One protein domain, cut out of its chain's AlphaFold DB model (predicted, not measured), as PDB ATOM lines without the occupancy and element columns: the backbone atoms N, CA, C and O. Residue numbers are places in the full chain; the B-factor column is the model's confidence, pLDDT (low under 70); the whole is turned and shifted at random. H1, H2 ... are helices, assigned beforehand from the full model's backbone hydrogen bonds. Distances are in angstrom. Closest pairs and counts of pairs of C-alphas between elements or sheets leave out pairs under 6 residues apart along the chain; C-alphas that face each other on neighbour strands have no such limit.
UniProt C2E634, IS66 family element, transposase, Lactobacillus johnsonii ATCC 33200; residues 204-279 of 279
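AT A GLANCE: This is residues 204 to 279 of the 279 residues of the protein "IS66 family element, transposase" of Lactobacillus johnsonii ATCC 33200 (UniProt C2E634). The longest helix, H3, folds back beside H2 as a long hairpin; short H1 packs on H2's residues 224 to 232, and short H4 lies crosswise where H2 begins and H3 ends. The class is all helix: 76 residues are printed, with four named helices, H1 to H4 in chain order. It is only just loose, close to compact, radius of gyration of the C-alphas 13.9 A, spanning 40 by 23 by 20 A.

HOW THE PARTS SIT: H3, residues 246 to 270, touches the hub H2, residues 223 to 240, with residues 257 to 264 alone, opposite ways at a shallow tilt of 4 degrees; the closest C-alphas, Met 234 and Leu 257, are 6.5 A apart. H1, residues 204 to 212, forms another hairpin with H2; closest C-alphas Phe 210 and Ala 224, 5.0 A. H4, residues 272 to 278, only just touches H2, with 3 pairs of C-alphas within 8 A; the closest are Ile 223 and Val 275, 7.7 A. Every O i to N i+4 pair is within hydrogen-bond range in H1 and H2, 19 of 21 in H3, and 1 of 3 in H4, with 3 of 4 O i to N i+3 pairs.

IN THESE COORDINATES: H3 measures 33.7 A, with a kink of 39 degrees near residue 253; H2 26.0 A, H1 12.2 A, H4 10.2 A. C-alpha 204 begins H1 at (15.530, 9.871, -43.443); C-alpha 278 ends H4 at (12.077, 10.836, -57.153).

THE WHOLE: The C-alphas farthest apart, Asn 217 and Gln 247, are 42.4 A apart. The printed part has no cut and no long link; pLDDT is under 70 at residue 220.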
ATOM      1  N   ALA A 204      14.500   8.870 -43.163       95.12
ATOM      2  CA  ALA A 204      15.530   9.871 -43.443       95.12
ATOM      3  C   ALA A 204      15.865   9.932 -44.943       95.12
ATOM      4  O   ALA A 204      16.027  11.027 -45.479       95.12
ATOM      5  N   HIS A 205      15.888   8.781 -45.626       94.75
ATOM      6  CA  HIS A 205      16.065   8.709 -47.076       94.75
ATOM      7  C   HIS A 205      14.860   9.283 -47.818       94.75
ATOM      8  O   HIS A 205      15.037  10.137 -48.687       94.75
ATOM      9  N   VAL A 206      13.639   8.947 -47.389       95.19
ATOM     10  CA  VAL A 206      12.409   9.550 -47.929       95.19
ATOM     11  C   VAL A 206      12.434  11.073 -47.814       95.19
ATOM     12  O   VAL A 206      12.218  11.790 -48.792       95.19
ATOM     13  N   ARG A 207      12.777  11.587 -46.632       95.75
ATOM     14  CA  ARG A 207      12.889  13.026 -46.387       95.75
ATOM     15  C   ARG A 207      13.962  13.682 -47.261       95.75
ATOM     16  O   ARG A 207      13.734  14.781 -47.768       95.75
ATOM     17  N   ARG A 208      15.118  13.027 -47.434       94.75
ATOM     18  CA  ARG A 208      16.219  13.505 -48.285       94.75
ATOM     19  C   ARG A 208      15.765  13.657 -49.737       94.75
ATOM     20  O   ARG A 208      15.988  14.719 -50.302       94.75
ATOM     21  N   LYS A 209      15.042  12.678 -50.292       93.81
ATOM     22  CA  LYS A 209      14.513  12.740 -51.668       93.81
ATOM     23  C   LYS A 209      13.598  13.941 -51.897       93.81
ATOM     24  O   LYS A 209      13.769  14.667 -52.871       93.81
ATOM     25  N   PHE A 210      12.677  14.215 -50.970       94.69
ATOM     26  CA  PHE A 210      11.842  15.418 -51.064       94.69
ATOM     27  C   PHE A 210      12.650  16.712 -50.950       94.69
ATOM     28  O   PHE A 210      12.308  17.691 -51.602       94.69
ATOM     29  N   HIS A 211      13.710  16.731 -50.139       93.19
ATOM     30  CA  HIS A 211      14.598  17.885 -50.035       93.19
ATOM     31  C   HIS A 211      15.411  18.111 -51.320       93.19
ATOM     32  O   HIS A 211      15.497  19.239 -51.791       93.19
ATOM     33  N   GLU A 212      15.984  17.059 -51.904       92.81
ATOM     34  CA  GLU A 212      16.752  17.118 -53.158       92.81
ATOM     35  C   GLU A 212      15.886  17.532 -54.353       92.81
ATOM     36  O   GLU A 212      16.351  18.243 -55.239       92.81
ATOM     37  N   ALA A 213      14.606  17.157 -54.348       91.69
ATOM     38  CA  ALA A 213      13.638  17.562 -55.361       91.69
ATOM     39  C   ALA A 213      13.190  19.038 -55.258       91.69
ATOM     40  O   ALA A 213      12.353  19.485 -56.047       91.69
ATOM     41  N   MET A 214      13.688  19.808 -54.282       89.56
ATOM     42  CA  MET A 214      13.276  21.198 -54.086       89.56
ATOM     43  C   MET A 214      13.960  22.155 -55.072       89.56
ATOM     44  O   MET A 214      15.182  22.290 -55.030       89.56
ATOM     45  N   PRO A 215      13.209  22.907 -55.904       85.06
ATOM     46  CA  PRO A 215      13.798  23.988 -56.688       85.06
ATOM     47  C   PRO A 215      14.233  25.155 -55.788       85.06
ATOM     48  O   PRO A 215      13.644  25.391 -54.732       85.06
ATOM     49  N   GLN A 216      15.218  25.937 -56.247       78.06
ATOM     50  CA  GLN A 216      15.796  27.060 -55.490       78.06
ATOM     51  C   GLN A 216      14.751  28.097 -55.020       78.06
ATOM     52  O   GLN A 216      14.877  28.620 -53.919       78.06
ATOM     53  N   ASN A 217      13.684  28.332 -55.799       78.06
ATOM     54  CA  ASN A 217      12.600  29.281 -55.489       78.06
ATOM     55  C   ASN A 217      11.253  28.576 -55.258       78.06
ATOM     56  O   ASN A 217      10.233  28.901 -55.870       78.06
ATOM     57  N   ALA A 218      11.243  27.551 -54.409       74.31
ATOM     58  CA  ALA A 218      10.040  26.772 -54.160       74.31
ATOM     59  C   ALA A 218       8.953  27.564 -53.414       74.31
ATOM     60  O   ALA A 218       9.114  27.949 -52.255       74.31
ATOM     61  N   SER A 219       7.792  27.723 -54.052       76.81
ATOM     62  CA  SER A 219       6.585  28.204 -53.376       76.81
ATOM     63  C   SER A 219       6.023  27.145 -52.418       76.81
ATOM     64  O   SER A 219       6.281  25.946 -52.555       76.81
ATOM     65  N   GLY A 220       5.173  27.564 -51.473       69.31
ATOM     66  CA  GLY A 220       4.468  26.642 -50.567       69.31
ATOM     67  C   GLY A 220       3.560  25.623 -51.275       69.31
ATOM     68  O   GLY A 220       3.208  24.605 -50.684       69.31
ATOM     69  N   LYS A 221       3.216  25.855 -52.550       77.88
ATOM     70  CA  LYS A 221       2.420  24.934 -53.381       77.88
ATOM     71  C   LYS A 221       3.260  23.828 -54.035       77.88
ATOM     72  O   LYS A 221       2.694  22.930 -54.647       77.88
ATOM     73  N   CYS A 222       4.588  23.877 -53.922       88.88
ATOM     74  CA  CYS A 222       5.469  22.864 -54.495       88.88
ATOM     75  C   CYS A 222       5.244  21.490 -53.837       88.88
ATOM     76  O   CYS A 222       5.296  21.366 -52.612       88.88
ATOM     77  N   ILE A 223       5.054  20.447 -54.652       91.38
ATOM     78  CA  ILE A 223       4.826  19.063 -54.196       91.38
ATOM     79  C   ILE A 223       5.985  18.571 -53.315       91.38
ATOM     80  O   ILE A 223       5.748  18.005 -52.250       91.38
ATOM     81  N   ALA A 224       7.236  18.860 -53.688       92.25
ATOM     82  CA  ALA A 224       8.407  18.483 -52.893       92.25
ATOM     83  C   ALA A 224       8.410  19.147 -51.500       92.25
ATOM     84  O   ALA A 224       8.697  18.489 -50.500       92.25
ATOM     85  N   ARG A 225       7.970  20.411 -51.404       92.44
ATOM     86  CA  ARG A 225       7.814  21.130 -50.125       92.44
ATOM     87  C   ARG A 225       6.739  20.491 -49.252       92.44
ATOM     88  O   ARG A 225       6.939  20.346 -48.051       92.44
ATOM     89  N   GLN A 226       5.609  20.109 -49.845       93.31
ATOM     90  CA  GLN A 226       4.523  19.433 -49.132       93.31
ATOM     91  C   GLN A 226       4.980  18.078 -48.576       93.31
ATOM     92  O   GLN A 226       4.792  17.819 -47.388       93.31
ATOM     93  N   GLY A 227       5.653  17.255 -49.389       94.25
ATOM     94  CA  GLY A 227       6.219  15.974 -48.949       94.25
ATOM     95  C   GLY A 227       7.263  16.133 -47.839       94.25
ATOM     96  O   GLY A 227       7.210  15.435 -46.822       94.25
ATOM     97  N   LEU A 228       8.154  17.124 -47.967       94.62
ATOM     98  CA  LEU A 228       9.118  17.473 -46.921       94.62
ATOM     99  C   LEU A 228       8.421  17.912 -45.623       94.62
ATOM    100  O   LEU A 228       8.866  17.540 -44.538       94.62
ATOM    101  N   ASN A 229       7.316  18.658 -45.712       95.31
ATOM    102  CA  ASN A 229       6.533  19.074 -44.548       95.31
ATOM    103  C   ASN A 229       5.863  17.891 -43.839       95.31
ATOM    104  O   ASN A 229       5.887  17.852 -42.609       95.31
ATOM    105  N   TYR A 230       5.323  16.908 -44.571       96.94
ATOM    106  CA  TYR A 230       4.841  15.661 -43.964       96.94
ATOM    107  C   TYR A 230       5.958  14.952 -43.200       96.94
ATOM    108  O   TYR A 230       5.785  14.638 -42.023       96.94
ATOM    109  N   CYS A 231       7.128  14.782 -43.824       97.31
ATOM    110  CA  CYS A 231       8.281  14.175 -43.165       97.31
ATOM    111  C   CYS A 231       8.684  14.968 -41.911       97.31
ATOM    112  O   CYS A 231       8.866  14.391 -40.848       97.31
ATOM    113  N   ASN A 232       8.771  16.299 -41.990       97.12
ATOM    114  CA  ASN A 232       9.109  17.133 -40.834       97.12
ATOM    115  C   ASN A 232       8.104  16.960 -39.686       97.12
ATOM    116  O   ASN A 232       8.534  16.829 -38.545       97.12
ATOM    117  N   ARG A 233       6.791  16.896 -39.967       98.00
ATOM    118  CA  ARG A 233       5.763  16.621 -38.944       98.00
ATOM    119  C   ARG A 233       6.015  15.279 -38.250       98.00
ATOM    120  O   ARG A 233       6.031  15.240 -37.025       98.00
ATOM    121  N   MET A 234       6.285  14.217 -39.012       98.00
ATOM    122  CA  MET A 234       6.595  12.890 -38.456       98.00
ATOM    123  C   MET A 234       7.844  12.919 -37.560       98.00
ATOM    124  O   MET A 234       7.831  12.382 -36.457       98.00
ATOM    125  N   PHE A 235       8.913  13.590 -38.000       97.19
ATOM    126  CA  PHE A 235      10.148  13.717 -37.218       97.19
ATOM    127  C   PHE A 235       9.968  14.583 -35.963       97.19
ATOM    128  O   PHE A 235      10.577  14.294 -34.936       97.19
ATOM    129  N   CYS A 236       9.141  15.633 -36.022       98.06
ATOM    130  CA  CYS A 236       8.810  16.449 -34.853       98.06
ATOM    131  C   CYS A 236       8.084  15.630 -33.781       98.06
ATOM    132  O   CYS A 236       8.440  15.742 -32.610       98.06
ATOM    133  N   LEU A 237       7.124  14.790 -34.183       97.62
ATOM    134  CA  LEU A 237       6.432  13.875 -33.275       97.62
ATOM    135  C   LEU A 237       7.416  12.900 -32.611       97.62
ATOM    136  O   LEU A 237       7.513  12.860 -31.388       97.62
ATOM    137  N   GLU A 238       8.242  12.198 -33.395       96.12
ATOM    138  CA  GLU A 238       9.251  11.270 -32.853       96.12
ATOM    139  C   GLU A 238      10.244  11.949 -31.901       96.12
ATOM    140  O   GLU A 238      10.623  11.370 -30.882       96.12
ATOM    141  N   LYS A 239      10.645  13.191 -32.198       96.19
ATOM    142  CA  LYS A 239      11.516  13.977 -31.317       96.19
ATOM    143  C   LYS A 239      10.822  14.349 -30.005       96.19
ATOM    144  O   LYS A 239      11.453  14.280 -28.955       96.19
ATOM    145  N   ALA A 240       9.542  14.715 -30.047       97.06
ATOM    146  CA  ALA A 240       8.765  15.017 -28.844       97.06
ATOM    147  C   ALA A 240       8.624  13.793 -27.919       97.06
ATOM    148  O   ALA A 240       8.506  13.943 -26.706       97.06
ATOM    149  N   TRP A 241       8.698  12.584 -28.480       96.56
ATOM    150  CA  TRP A 241       8.564  11.324 -27.751       96.56
ATOM    151  C   TRP A 241       9.897  10.674 -27.347       96.56
ATOM    152  O   TRP A 241       9.906   9.536 -26.866       96.56
ATOM    153  N   GLU A 242      11.034  11.350 -27.535       93.00
ATOM    154  CA  GLU A 242      12.373  10.775 -27.328       93.00
ATOM    155  C   GLU A 242      12.637  10.335 -25.878       93.00
ATOM    156  O   GLU A 242      13.337   9.344 -25.654       93.00
ATOM    157  N   SER A 243      12.038  11.014 -24.900       93.88
ATOM    158  CA  SER A 243      12.153  10.684 -23.475       93.88
ATOM    159  C   SER A 243      11.096   9.698 -22.968       93.88
ATOM    160  O   SER A 243      11.224   9.211 -21.846       93.88
ATOM    161  N   LEU A 244      10.064   9.394 -23.765       95.00
ATOM    162  CA  LEU A 244       9.006   8.458 -23.373       95.00
ATOM    163  C   LEU A 244       9.528   7.020 -23.311       95.00
ATOM    164  O   LEU A 244      10.416   6.631 -24.074       95.00
ATOM    165  N   ASP A 245       8.928   6.212 -22.441       94.75
ATOM    166  CA  ASP A 245       9.164   4.773 -22.424       94.75
ATOM    167  C   ASP A 245       8.605   4.096 -23.690       94.75
ATOM    168  O   ASP A 245       7.802   4.660 -24.443       94.75
ATOM    169  N   CYS A 246       9.040   2.859 -23.930       92.38
ATOM    170  CA  CYS A 246       8.697   2.112 -25.137       92.38
ATOM    171  C   CYS A 246       7.184   1.953 -25.342       92.38
ATOM    172  O   CYS A 246       6.723   2.043 -26.480       92.38
ATOM    173  N   GLN A 247       6.418   1.723 -24.272       96.50
ATOM    174  CA  GLN A 247       4.989   1.449 -24.371       96.50
ATOM    175  C   GLN A 247       4.208   2.732 -24.646       96.50
ATOM    176  O   GLN A 247       3.374   2.758 -25.553       96.50
ATOM    177  N   THR A 248       4.520   3.812 -23.931       96.88
ATOM    178  CA  THR A 248       3.885   5.118 -24.155       96.88
ATOM    179  C   THR A 248       4.208   5.649 -25.551       96.88
ATOM    180  O   THR A 248       3.304   6.063 -26.279       96.88
ATOM    181  N   ARG A 249       5.470   5.542 -25.995       96.44
ATOM    182  CA  ARG A 249       5.857   5.909 -27.367       96.44
ATOM    183  C   ARG A 249       5.116   5.072 -28.408       96.44
ATOM    184  O   ARG A 249       4.720   5.595 -29.446       96.44
ATOM    185  N   TYR A 250       4.932   3.776 -28.159       96.31
ATOM    186  CA  TYR A 250       4.193   2.905 -29.069       96.31
ATOM    187  C   TYR A 250       2.723   3.328 -29.212       96.31
ATOM    188  O   TYR A 250       2.221   3.367 -30.336       96.31
ATOM    189  N   GLN A 251       2.049   3.695 -28.118       98.00
ATOM    190  CA  GLN A 251       0.672   4.196 -28.201       98.00
ATOM    191  C   GLN A 251       0.595   5.549 -28.914       98.00
ATOM    192  O   GLN A 251      -0.197   5.679 -29.843       98.00
ATOM    193  N   ALA A 252       1.491   6.494 -28.608       97.69
ATOM    194  CA  ALA A 252       1.551   7.778 -29.312       97.69
ATOM    195  C   ALA A 252       1.764   7.599 -30.830       97.69
ATOM    196  O   ALA A 252       1.095   8.219 -31.656       97.69
ATOM    197  N   ARG A 253       2.619   6.646 -31.235       97.81
ATOM    198  CA  ARG A 253       2.776   6.275 -32.651       97.81
ATOM    199  C   ARG A 253       1.484   5.740 -33.269       97.81
ATOM    200  O   ARG A 253       1.212   6.009 -34.437       97.81
ATOM    201  N   LYS A 254       0.691   4.962 -32.530       97.88
ATOM    202  CA  LYS A 254      -0.586   4.434 -33.032       97.88
ATOM    203  C   LYS A 254      -1.652   5.514 -33.168       97.88
ATOM    204  O   LYS A 254      -2.410   5.460 -34.131       97.88
ATOM    205  N   GLU A 255      -1.714   6.435 -32.218       97.62
ATOM    206  CA  GLU A 255      -2.755   7.462 -32.134       97.62
ATOM    207  C   GLU A 255      -2.460   8.662 -33.040       97.62
ATOM    208  O   GLU A 255      -3.368   9.162 -33.693       97.62
ATOM    209  N   GLU A 256      -1.195   9.079 -33.147       97.94
ATOM    210  CA  GLU A 256      -0.814  10.309 -33.854       97.94
ATOM    211  C   GLU A 256       0.002  10.049 -35.129       97.94
ATOM    212  O   GLU A 256      -0.295  10.601 -36.192       97.94
ATOM    213  N   LEU A 257       1.029   9.188 -35.065       97.81
ATOM    214  CA  LEU A 257       1.923   8.973 -36.214       97.81
ATOM    215  C   LEU A 257       1.258   8.145 -37.319       97.81
ATOM    216  O   LEU A 257       1.422   8.448 -38.501       97.81
ATOM    217  N   ARG A 258       0.502   7.102 -36.960       97.44
ATOM    218  CA  ARG A 258      -0.147   6.213 -37.931       97.44
ATOM    219  C   ARG A 258      -1.159   6.954 -38.819       97.44
ATOM    220  O   ARG A 258      -1.050   6.775 -40.034       97.44
ATOM    221  N   PRO A 259      -2.081   7.788 -38.296       98.06
ATOM    222  CA  PRO A 259      -2.957   8.597 -39.148       98.06
ATOM    223  C   PRO A 259      -2.174   9.537 -40.071       98.06
ATOM    224  O   PRO A 259      -2.431   9.575 -41.271       98.06
ATOM    225  N   LEU A 260      -1.138  10.208 -39.555       98.06
ATOM    226  CA  LEU A 260      -0.284  11.089 -40.358       98.06
ATOM    227  C   LEU A 260       0.430  10.341 -41.498       98.06
ATOM    228  O   LEU A 260       0.553  10.851 -42.613       98.06
ATOM    229  N   MET A 261       0.904   9.122 -41.237       97.19
ATOM    230  CA  MET A 261       1.498   8.268 -42.267       97.19
ATOM    231  C   MET A 261       0.461   7.844 -43.314       97.19
ATOM    232  O   MET A 261       0.780   7.827 -44.502       97.19
ATOM    233  N   GLN A 262      -0.771   7.527 -42.909       97.44
ATOM    234  CA  GLN A 262      -1.858   7.196 -43.837       97.44
ATOM    235  C   GLN A 262      -2.186   8.382 -44.753       97.44
ATOM    236  O   GLN A 262      -2.179   8.208 -45.973       97.44
ATOM    237  N   GLU A 263      -2.347   9.584 -44.191       97.62
ATOM    238  CA  GLU A 263      -2.529  10.828 -44.953       97.62
ATOM    239  C   GLU A 263      -1.397  11.043 -45.962       97.62
ATOM    240  O   GLU A 263      -1.641  11.327 -47.137       97.62
ATOM    241  N   PHE A 264      -0.146  10.866 -45.523       96.75
ATOM    242  CA  PHE A 264       1.021  10.990 -46.390       96.75
ATOM    243  C   PHE A 264       0.982   9.987 -47.549       96.75
ATOM    244  O   PHE A 264       1.176  10.376 -48.701       96.75
ATOM    245  N   PHE A 265       0.696   8.708 -47.288       95.38
ATOM    246  CA  PHE A 265       0.641   7.696 -48.347       95.38
ATOM    247  C   PHE A 265      -0.525   7.917 -49.313       95.38
ATOM    248  O   PHE A 265      -0.370   7.711 -50.517       95.38
ATOM    249  N   GLU A 266      -1.683   8.366 -48.834       96.56
ATOM    250  CA  GLU A 266      -2.796   8.765 -49.697       96.56
ATOM    251  C   GLU A 266      -2.444   9.973 -50.565       96.56
ATOM    252  O   GLU A 266      -2.718   9.975 -51.768       96.56
ATOM    253  N   TRP A 267      -1.784  10.978 -49.987       96.12
ATOM    254  CA  TRP A 267      -1.280  12.132 -50.723       96.12
ATOM    255  C   TRP A 267      -0.244  11.724 -51.784       96.12
ATOM    256  O   TRP A 267      -0.332  12.187 -52.924       96.12
ATOM    257  N   CYS A 268       0.671  10.802 -51.470       94.94
ATOM    258  CA  CYS A 268       1.629  10.248 -52.431       94.94
ATOM    259  C   CYS A 268       0.924   9.543 -53.597       94.94
ATOM    260  O   CYS A 268       1.288   9.762 -54.749       94.94
ATOM    261  N   ARG A 269      -0.121   8.745 -53.326       94.25
ATOM    262  CA  ARG A 269      -0.913   8.079 -54.379       94.25
ATOM    263  C   ARG A 269      -1.636   9.084 -55.278       94.25
ATOM    264  O   ARG A 269      -1.649   8.896 -56.491       94.25
ATOM    265  N   LYS A 270      -2.184  10.166 -54.711       94.38
ATOM    266  CA  LYS A 270      -2.825  11.252 -55.480       94.38
ATOM    267  C   LYS A 270      -1.836  11.999 -56.381       94.38
ATOM    268  O   LYS A 270      -2.208  12.424 -57.467       94.38
ATOM    269  N   ASN A 271      -0.575  12.117 -55.961       91.19
ATOM    270  CA  ASN A 271       0.485  12.824 -56.688       91.19
ATOM    271  C   ASN A 271       1.504  11.872 -57.344       91.19
ATOM    272  O   ASN A 271       2.649  12.263 -57.588       91.19
ATOM    273  N   LYS A 272       1.103  10.622 -57.630       88.25
ATOM    274  CA  LYS A 272       1.998   9.528 -58.047       88.25
ATOM    275  C   LYS A 272       2.952   9.922 -59.175       88.25
ATOM    276  O   LYS A 272       4.141   9.649 -59.071       88.25
ATOM    277  N   ALA A 273       2.444  10.582 -60.219       83.81
ATOM    278  CA  ALA A 273       3.226  10.943 -61.404       83.81
ATOM    279  C   ALA A 273       4.448  11.822 -61.083       83.81
ATOM    280  O   ALA A 273       5.476  11.702 -61.737       83.81
ATOM    281  N   THR A 274       4.347  12.687 -60.072       81.88
ATOM    282  CA  THR A 274       5.446  13.571 -59.665       81.88
ATOM    283  C   THR A 274       6.274  12.960 -58.542       81.88
ATOM    284  O   THR A 274       7.496  13.002 -58.598       81.88
ATOM    285  N   VAL A 275       5.626  12.378 -57.530       81.25
ATOM    286  CA  VAL A 275       6.327  11.868 -56.342       81.25
ATOM    287  C   VAL A 275       7.171  10.645 -56.681       81.25
ATOM    288  O   VAL A 275       8.313  10.563 -56.245       81.25
ATOM    289  N   PHE A 276       6.649   9.708 -57.476       82.12
ATOM    290  CA  PHE A 276       7.358   8.453 -57.752       82.12
ATOM    291  C   PHE A 276       8.507   8.646 -58.747       82.12
ATOM    292  O   PHE A 276       9.320   7.753 -58.901       82.12
ATOM    293  N   ALA A 277       8.626   9.811 -59.390       76.81
ATOM    294  CA  ALA A 277       9.791  10.134 -60.213       76.81
ATOM    295  C   ALA A 277      11.066  10.401 -59.381       76.81
ATOM    296  O   ALA A 277      12.149  10.524 -59.946       76.81
ATOM    297  N   TRP A 278      10.951  10.539 -58.054       75.94
ATOM    298  CA  TRP A 278      12.077  10.836 -57.153       75.94
ATOM    299  C   TRP A 278      12.599   9.616 -56.382       75.94
ATOM    300  O   TRP A 278      13.664   9.700 -55.759       75.94
ATOM    301  N   PHE A 279      11.848   8.515 -56.410       75.50
ATOM    302  CA  PHE A 279      12.076   7.287 -55.650       75.50
ATOM    303  C   PHE A 279      12.365   6.138 -56.604       75.50
ATOM    304  O   PHE A 279      13.372   5.446 -56.349       75.50
TER     305      PHE A 279